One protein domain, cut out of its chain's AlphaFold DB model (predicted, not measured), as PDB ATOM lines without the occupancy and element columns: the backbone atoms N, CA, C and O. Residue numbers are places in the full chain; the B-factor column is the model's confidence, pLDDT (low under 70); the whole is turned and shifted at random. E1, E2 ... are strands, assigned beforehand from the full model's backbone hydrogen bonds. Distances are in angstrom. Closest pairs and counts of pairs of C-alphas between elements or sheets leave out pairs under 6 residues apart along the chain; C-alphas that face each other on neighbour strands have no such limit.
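AT A GLANCE: This is residues 19 to 84 of the 168 residues of an uncharacterized protein of Dictyobacter kobayashii (UniProt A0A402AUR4). This is a small closed barrel of five strands, in which the long, sharply bent E1 pairs with E5 along its first part and with E2 along its last. The strands follow one another round the ring as a meander, each strand the antiparallel neighbour of the one before, and E5 closes the ring beside E1 in parallel, a mixed sheet. The printed part has 66 residues, with no named helix and five named strands, E1 to E5 in chain order; its class is all strand. It is compact, with a radius of gyration of the C-alphas of 10.6 A, and rounded, spanning 28 by 26 by 25 A.

HOW THE PARTS SIT: Start at E1, residues 22 to 35, which bends by 104 degrees at residue 27. On one side of it, beside residues 30 to 34, is E2, residues 44 to 49, antiparallel at 112 degrees; look for N 31 and O 48, 2.9 A apart and within hydrogen-bond range. E2 forms a hairpin with E3, residues 52 to 60, antiparallel at 135 degrees, with N 47 and O 54 at 3.0 A. E3 bends by 67 degrees at residue 55 and forms a hairpin with E4, residues 63 to 69, where N 58 and O 68 are 2.8 A apart. E4 and E5, residues 79 to 84, are a hairpin at 140 degrees, with N 67 and O 82 at 2.9 A. E5 is parallel to E1 at 59 degrees, with N 30 and O 83 at 2.8 A.

IN THESE COORDINATES: Find C-alpha 22 at (146.695, 157.371, 203.592); from there E1 runs 21.6 A to C-alpha 35 at (130.953, 167.775, 193.163). E2 measures 15.1 A, E3 21.5 A, E4 14.2 A and E5 15.0 A, ending at C-alpha 84, (131.613, 161.180, 206.138).

THE WHOLE: The C-alphas farthest apart, those of Trp 33 and Gly 75, are 28.0 A apart. The printed part has no cut and no long link. Its mean pLDDT is 93.2, and no printed residue is under 70.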
ATOM      1  N   PRO A  19     144.071 158.756 194.667       91.56
ATOM      2  CA  PRO A  19     144.955 158.734 195.822       91.56
ATOM      3  C   PRO A  19     145.462 157.324 196.140       91.56
ATOM      4  O   PRO A  19     144.675 156.395 196.332       91.56
ATOM      5  N   VAL A  20     146.782 157.179 196.259       86.38
ATOM      6  CA  VAL A  20     147.421 155.934 196.694       86.38
ATOM      7  C   VAL A  20     147.877 156.063 198.144       86.38
ATOM      8  O   VAL A  20     148.839 156.749 198.475       86.38
ATOM      9  N   GLY A  21     147.158 155.389 199.038       85.94
ATOM     10  CA  GLY A  21     147.488 155.353 200.460       85.94
ATOM     11  C   GLY A  21     146.976 156.544 201.271       85.94
ATOM     12  O   GLY A  21     146.359 157.483 200.774       85.94
ATOM     13  N   ILE A  22     147.211 156.450 202.579       91.75
ATOM     14  CA  ILE A  22     146.695 157.371 203.592       91.75
ATOM     15  C   ILE A  22     147.887 157.899 204.387       91.75
ATOM     16  O   ILE A  22     148.705 157.117 204.877       91.75
ATOM     17  N   ARG A  23     147.990 159.223 204.512       94.00
ATOM     18  CA  ARG A  23     148.964 159.895 205.382       94.00
ATOM     19  C   ARG A  23     148.513 159.834 206.830       94.00
ATOM     20  O   ARG A  23     149.293 159.499 207.710       94.00
ATOM     21  N   THR A  24     147.252 160.175 207.069       94.25
ATOM     22  CA  THR A  24     146.644 160.164 208.399       94.25
ATOM     23  C   THR A  24     145.128 160.024 208.295       94.25
ATOM     24  O   THR A  24     144.547 160.245 207.231       94.25
ATOM     25  N   THR A  25     144.492 159.641 209.399       95.62
ATOM     26  CA  THR A  25     143.034 159.561 209.519       95.62
ATOM     27  C   THR A  25     142.558 160.654 210.464       95.62
ATOM     28  O   THR A  25     143.070 160.777 211.574       95.62
ATOM     29  N   SER A  26     141.589 161.451 210.022       93.94
ATOM     30  CA  SER A  26     140.953 162.467 210.855       93.94
ATOM     31  C   SER A  26     140.048 161.821 211.906       93.94
ATOM     32  O   SER A  26     139.362 160.839 211.624       93.94
ATOM     33  N   THR A  27     140.006 162.402 213.103       95.75
ATOM     34  CA  THR A  27     139.003 162.073 214.130       95.75
ATOM     35  C   THR A  27     137.693 162.837 213.933       95.75
ATOM     36  O   THR A  27     136.690 162.502 214.557       95.75
ATOM     37  N   SER A  28     137.697 163.873 213.093       96.81
ATOM     38  CA  SER A  28     136.511 164.640 212.713       96.81
ATOM     39  C   SER A  28     135.842 164.035 211.482       96.81
ATOM     40  O   SER A  28     136.467 163.298 210.717       96.81
ATOM     41  N   THR A  29     134.580 164.384 211.266       97.75
ATOM     42  CA  THR A  29     133.832 163.997 210.071       97.75
ATOM     43  C   THR A  29     133.944 165.046 208.963       97.75
ATOM     44  O   THR A  29     134.196 166.220 209.236       97.75
ATOM     45  N   ALA A  30     133.739 164.616 207.719       97.56
ATOM     46  CA  ALA A  30     133.616 165.478 206.550       97.56
ATOM     47  C   ALA A  30     132.141 165.723 206.217       97.56
ATOM     48  O   ALA A  30     131.353 164.774 206.185       97.56
ATOM     49  N   ASP A  31     131.798 166.969 205.915       97.69
ATOM     50  CA  ASP A  31     130.544 167.336 205.261       97.69
ATOM     51  C   ASP A  31     130.832 167.691 203.799       97.69
ATOM     52  O   ASP A  31     131.595 168.617 203.530       97.69
ATOM     53  N   CYS A  32     130.286 166.920 202.861       97.50
ATOM     54  CA  CYS A  32     130.502 167.101 201.428       97.50
ATOM     55  C   CYS A  32     129.176 167.489 200.779       97.50
ATOM     56  O   CYS A  32     128.215 166.728 200.857       97.50
ATOM     57  N   TRP A  33     129.123 168.646 200.120       96.12
ATOM     58  CA  TRP A  33     127.853 169.220 199.651       96.12
ATOM     59  C   TRP A  33     127.727 169.315 198.131       96.12
ATOM     60  O   TRP A  33     126.618 169.453 197.624       96.12
ATOM     61  N   GLU A  34     128.829 169.208 197.388       96.12
ATOM     62  CA  GLU A  34     128.805 169.263 195.928       96.12
ATOM     63  C   GLU A  34     129.956 168.477 195.294       96.12
ATOM     64  O   GLU A  34     130.912 168.060 195.955       96.12
ATOM     65  N   THR A  35     129.843 168.273 193.983       96.06
ATOM     66  CA  THR A  35     130.953 167.775 193.163       96.06
ATOM     67  C   THR A  35     132.124 168.750 193.239       96.06
ATOM     68  O   THR A  35     131.919 169.959 193.266       96.06
ATOM     69  N   SER A  36     133.348 168.224 193.270       96.19
ATOM     70  CA  SER A  36     134.567 169.039 193.287       96.19
ATOM     71  C   SER A  36     134.552 170.122 192.204       96.19
ATOM     72  O   SER A  36     134.270 169.834 191.040       96.19
ATOM     73  N   LEU A  37     134.907 171.356 192.575       95.25
ATOM     74  CA  LEU A  37     135.085 172.443 191.611       95.25
ATOM     75  C   LEU A  37     136.485 172.424 190.994       95.25
ATOM     76  O   LEU A  37     136.680 172.954 189.904       95.25
ATOM     77  N   ALA A  38     137.465 171.851 191.696       95.62
ATOM     78  CA  ALA A  38     138.834 171.751 191.205       95.62
ATOM     79  C   ALA A  38     138.995 170.647 190.157       95.62
ATOM     80  O   ALA A  38     139.662 170.851 189.146       95.62
ATOM     81  N   ALA A  39     138.383 169.491 190.404       94.56
ATOM     82  CA  ALA A  39     138.462 168.301 189.572       94.56
ATOM     83  C   ALA A  39     137.050 167.732 189.363       94.56
ATOM     84  O   ALA A  39     136.730 166.723 189.987       94.56
ATOM     85  N   PRO A  40     136.185 168.353 188.543       93.06
ATOM     86  CA  PRO A  40     134.768 167.991 188.420       93.06
ATOM     87  C   PRO A  40     134.580 166.598 187.802       93.06
ATOM     88  O   PRO A  40     134.535 166.413 186.585       93.06
ATOM     89  N   ARG A  41     134.484 165.585 188.667       91.56
ATOM     90  CA  ARG A  41     134.360 164.167 188.317       91.56
ATOM     91  C   ARG A  41     133.376 163.472 189.247       91.56
ATOM     92  O   ARG A  41     132.987 163.991 190.287       91.56
ATOM     93  N   LYS A  42     132.955 162.269 188.861       92.31
ATOM     94  CA  LYS A  42     131.921 161.512 189.588       92.31
ATOM     95  C   LYS A  42     132.371 160.993 190.953       92.31
ATOM     96  O   LYS A  42     131.531 160.598 191.754       92.31
ATOM     97  N   ASP A  43     133.673 160.937 191.185       93.38
ATOM     98  CA  ASP A  43     134.305 160.398 192.382       93.38
ATOM     99  C   ASP A  43     134.944 161.481 193.259       93.38
ATOM    100  O   ASP A  43     135.562 161.143 194.271       93.38
ATOM    101  N   THR A  44     134.778 162.760 192.914       95.06
ATOM    102  CA  THR A  44     135.406 163.889 193.600       95.06
ATOM    103  C   THR A  44     134.383 164.866 194.168       95.06
ATOM    104  O   THR A  44     133.374 165.216 193.554       95.06
ATOM    105  N   TRP A  45     134.682 165.366 195.360       96.75
ATOM    106  CA  TRP A  45     133.762 166.154 196.169       96.75
ATOM    107  C   TRP A  45     134.457 167.372 196.746       96.75
ATOM    108  O   TRP A  45     135.652 167.332 197.052       96.75
ATOM    109  N   ARG A  46     133.685 168.435 196.946       97.88
ATOM    110  CA  ARG A  46     134.073 169.546 197.805       97.88
ATOM    111  C   ARG A  46     133.569 169.251 199.212       97.88
ATOM    112  O   ARG A  46     132.367 169.051 199.402       97.88
ATOM    113  N   CYS A  47     134.486 169.187 200.174       98.06
ATOM    114  CA  CYS A  47     134.158 168.808 201.546       98.06
ATOM    115  C   CYS A  47     134.746 169.776 202.570       98.06
ATOM    116  O   CYS A  47     135.852 170.286 202.405       98.06
ATOM    117  N   ALA A  48     134.033 169.968 203.672       97.88
ATOM    118  CA  ALA A  48     134.480 170.699 204.842       97.88
ATOM    119  C   ALA A  48     134.836 169.694 205.927       97.88
ATOM    120  O   ALA A  48     134.065 168.788 206.243       97.88
ATOM    121  N   VAL A  49     136.015 169.869 206.511       97.25
ATOM    122  CA  VAL A  49     136.468 169.111 207.675       97.25
ATOM    123  C   VAL A  49     136.850 170.134 208.726       97.25
ATOM    124  O   VAL A  49     137.836 170.858 208.576       97.25
ATOM    125  N   VAL A  50     136.044 170.219 209.783       93.50
ATOM    126  CA  VAL A  50     136.127 171.306 210.767       93.50
ATOM    127  C   VAL A  50     135.968 172.664 210.060       93.50
ATOM    128  O   VAL A  50     134.885 172.955 209.569       93.50
ATOM    129  N   ASN A  51     137.035 173.461 209.950       93.19
ATOM    130  CA  ASN A  51     137.019 174.805 209.362       93.19
ATOM    131  C   ASN A  51     137.819 174.887 208.050       93.19
ATOM    132  O   ASN A  51     138.127 175.982 207.581       93.19
ATOM    133  N   THR A  52     138.196 173.745 207.473       96.19
ATOM    134  CA  THR A  52     138.984 173.681 206.239       96.19
ATOM    135  C   THR A  52     138.158 173.062 205.127       96.19
ATOM    136  O   THR A  52     137.605 171.974 205.291       96.19
ATOM    137  N   ILE A  53     138.105 173.751 203.988       97.25
ATOM    138  CA  ILE A  53     137.534 173.212 202.757       97.25
ATOM    139  C   ILE A  53     138.639 172.497 201.991       97.25
ATOM    140  O   ILE A  53     139.674 173.087 201.689       97.25
ATOM    141  N   TYR A  54     138.382 171.244 201.650       97.25
ATOM    142  CA  TYR A  54     139.214 170.432 200.784       97.25
ATOM    143  C   TYR A  54     138.484 170.210 199.459       97.25
ATOM    144  O   TYR A  54     137.327 169.786 199.430       97.25
ATOM    145  N   ASP A  55     139.169 170.524 198.364       96.75
ATOM    146  CA  ASP A  55     138.656 170.399 197.004       96.75
ATOM    147  C   ASP A  55     139.833 170.135 196.046       96.75
ATOM    148  O   ASP A  55     140.631 171.051 195.832       96.75
ATOM    149  N   PRO A  56     139.999 168.916 195.499       96.25
ATOM    150  CA  PRO A  56     139.107 167.758 195.608       96.25
ATOM    151  C   PRO A  56     139.320 166.889 196.866       96.25
ATOM    152  O   PRO A  56     140.435 166.704 197.356       96.25
ATOM    153  N   CYS A  57     138.244 166.243 197.315       96.81
ATOM    154  CA  CYS A  57     138.266 165.013 198.111       96.81
ATOM    155  C   CYS A  57     137.764 163.837 197.274       96.81
ATOM    156  O   CYS A  57     136.776 163.959 196.563       96.81
ATOM    157  N   PHE A  58     138.395 162.676 197.400       95.69
ATOM    158  CA  PHE A  58     138.156 161.514 196.551       95.69
ATOM    159  C   PHE A  58     137.377 160.434 197.295       95.69
ATOM    160  O   PHE A  58     137.749 160.031 198.398       95.69
ATOM    161  N   SER A  59     136.324 159.923 196.675       94.38
ATOM    162  CA  SER A  59     135.589 158.736 197.115       94.38
ATOM    163  C   SER A  59     135.939 157.527 196.250       94.38
ATOM    164  O   SER A  59     136.379 157.679 195.114       94.38
ATOM    165  N   SER A  60     135.716 156.319 196.764       86.50
ATOM    166  CA  SER A  60     135.781 155.105 195.947       86.50
ATOM    167  C   SER A  60     134.368 154.678 195.537       86.50
ATOM    168  O   SER A  60     133.467 154.718 196.379       86.50
ATOM    169  N   PRO A  61     134.163 154.143 194.317       76.44
ATOM    170  CA  PRO A  61     132.905 153.499 193.935       76.44
ATOM    171  C   PRO A  61     132.484 152.350 194.860       76.44
ATOM    172  O   PRO A  61     131.330 151.944 194.831       76.44
ATOM    173  N   THR A  62     133.415 151.797 195.644       81.81
ATOM    174  CA  THR A  62     133.174 150.670 196.557       81.81
ATOM    175  C   THR A  62     133.189 151.058 198.035       81.81
ATOM    176  O   THR A  62     132.912 150.213 198.886       81.81
ATOM    177  N   GLN A  63     133.534 152.305 198.377       80.31
ATOM    178  CA  GLN A  63     133.616 152.770 199.764       80.31
ATOM    179  C   GLN A  63     132.907 154.109 199.898       80.31
ATOM    180  O   GLN A  63     133.392 155.140 199.439       80.31
ATOM    181  N   HIS A  64     131.759 154.071 200.566       81.81
ATOM    182  CA  HIS A  64     130.838 155.203 200.646       81.81
ATOM    183  C   HIS A  64     130.801 155.868 202.025       81.81
ATOM    184  O   HIS A  64     129.987 156.753 202.247       81.81
ATOM    185  N   ASN A  65     131.637 155.430 202.971       93.69
ATOM    186  CA  ASN A  65     131.641 155.943 204.344       93.69
ATOM    187  C   ASN A  65     132.796 156.910 204.643       93.69
ATOM    188  O   ASN A  65     132.857 157.453 205.744       93.69
ATOM    189  N   TYR A  66     133.720 157.119 203.706       96.12
ATOM    190  CA  TYR A  66     134.816 158.072 203.865       96.12
ATOM    191  C   TYR A  66     135.273 158.643 202.524       96.12
ATOM    192  O   TYR A  66     135.016 158.068 201.466       96.12
ATOM    193  N   VAL A  67     136.014 159.745 202.598       97.12
ATOM    194  CA  VAL A  67     136.755 160.343 201.484       97.12
ATOM    195  C   VAL A  67     138.238 160.470 201.826       97.12
ATOM    196  O   VAL A  67     138.629 160.447 202.997       97.12
ATOM    197  N   ILE A  68     139.070 160.585 200.796       96.81
ATOM    198  CA  ILE A  68     140.488 160.918 200.896       96.81
ATOM    199  C   ILE A  68     140.677 162.344 200.382       96.81
ATOM    200  O   ILE A  68     140.530 162.594 199.193       96.81
ATOM    201  N   CYS A  69     140.985 163.281 201.267       95.94
ATOM    202  CA  CYS A  69     141.223 164.688 200.942       95.94
ATOM    203  C   CYS A  69     142.727 164.995 200.913       95.94
ATOM    204  O   CYS A  69     143.520 164.203 201.419       95.94
ATOM    205  N   ASP A  70     143.127 166.148 200.369       93.94
ATOM    206  CA  ASP A  70     144.518 166.650 200.432       93.94
ATOM    207  C   ASP A  70     145.580 165.686 199.863       93.94
ATOM    208  O   ASP A  70     146.739 165.688 200.268       93.94
ATOM    209  N   ALA A  71     145.176 164.796 198.958       94.56
ATOM    210  CA  ALA A  71     146.105 163.958 198.213       94.56
ATOM    211  C   ALA A  71     146.593 164.728 196.985       94.56
ATOM    212  O   ALA A  71     145.780 165.390 196.345       94.56
ATOM    213  N   SER A  72     147.871 164.597 196.621       93.00
ATOM    214  CA  SER A  72     148.432 165.205 195.406       93.00
ATOM    215  C   SER A  72     149.157 164.175 194.535       93.00
ATOM    216  O   SER A  72     149.847 163.311 195.080       93.00
ATOM    217  N   PRO A  73     149.049 164.255 193.191       93.44
ATOM    218  CA  PRO A  73     149.884 163.485 192.271       93.44
ATOM    219  C   PRO A  73     151.334 163.973 192.228       93.44
ATOM    220  O   PRO A  73     152.208 163.249 191.752       93.44
ATOM    221  N   THR A  74     151.590 165.206 192.671       90.44
ATOM    222  CA  THR A  74     152.926 165.796 192.723       90.44
ATOM    223  C   THR A  74     153.444 165.775 194.161       90.44
ATOM    224  O   THR A  74     152.766 166.213 195.093       90.44
ATOM    225  N   GLY A  75     154.661 165.254 194.342       79.44
ATOM    226  CA  GLY A  75     155.258 165.009 195.662       79.44
ATOM    227  C   GLY A  75     154.751 163.730 196.349       79.44
ATOM    228  O   GLY A  75     153.897 163.022 195.824       79.44
ATOM    229  N   ASP A  76     155.279 163.417 197.538       72.56
ATOM    230  CA  ASP A  76     154.814 162.290 198.376       72.56
ATOM    231  C   ASP A  76     153.657 162.724 199.294       72.56
ATOM    232  O   ASP A  76     153.714 162.636 200.525       72.56
ATOM    233  N   VAL A  77     152.600 163.279 198.694       82.38
ATOM    234  CA  VAL A  77     151.440 163.780 199.439       82.38
ATOM    235  C   VAL A  77     150.331 162.733 199.429       82.38
ATOM    236  O   VAL A  77     149.359 162.800 198.674       82.38
ATOM    237  N   ARG A  78     150.481 161.742 200.312       91.88
ATOM    238  CA  ARG A  78     149.397 160.812 200.663       91.88
ATOM    239  C   ARG A  78     148.239 161.574 201.317       91.88
ATOM    240  O   ARG A  78     148.455 162.537 202.053       91.88
ATOM    241  N   GLY A  79     147.012 161.114 201.082       93.44
ATOM    242  CA  GLY A  79     145.818 161.856 201.486       93.44
ATOM    243  C   GLY A  79     145.418 161.704 202.956       93.44
ATOM    244  O   GLY A  79     145.818 160.773 203.661       93.44
ATOM    245  N   LEU A  80     144.582 162.629 203.410       95.56
ATOM    246  CA  LEU A  80     143.862 162.610 204.675       95.56
ATOM    247  C   LEU A  80     142.577 161.788 204.523       95.56
ATOM    248  O   LEU A  80     141.664 162.189 203.804       95.56
ATOM    249  N   LYS A  81     142.470 160.664 205.232       96.69
ATOM    250  CA  LYS A  81     141.219 159.900 205.296       96.69
ATOM    251  C   LYS A  81     140.251 160.550 206.280       96.69
ATOM    252  O   LYS A  81     140.610 160.753 207.439       96.69
ATOM    253  N   VAL A  82     139.020 160.809 205.847       97.75
ATOM    254  CA  VAL A  82     137.979 161.428 206.683       97.75
ATOM    255  C   VAL A  82     136.656 160.694 206.517       97.75
ATOM    256  O   VAL A  82     136.160 160.545 205.403       97.75
ATOM    257  N   THR A  83     136.085 160.231 207.628       97.88
ATOM    258  CA  THR A  83     134.753 159.610 207.651       97.88
ATOM    259  C   THR A  83     133.690 160.651 207.317       97.88
ATOM    260  O   THR A  83     133.754 161.782 207.789       97.88
ATOM    261  N   LEU A  84     132.700 160.281 206.513       97.50
ATOM    262  CA  LEU A  84     131.613 161.180 206.138       97.50
ATOM    263  C   LEU A  84     130.607 161.354 207.286       97.50
ATOM    264  O   LEU A  84     130.282 160.394 207.982       97.50
TER     265      LEU A  84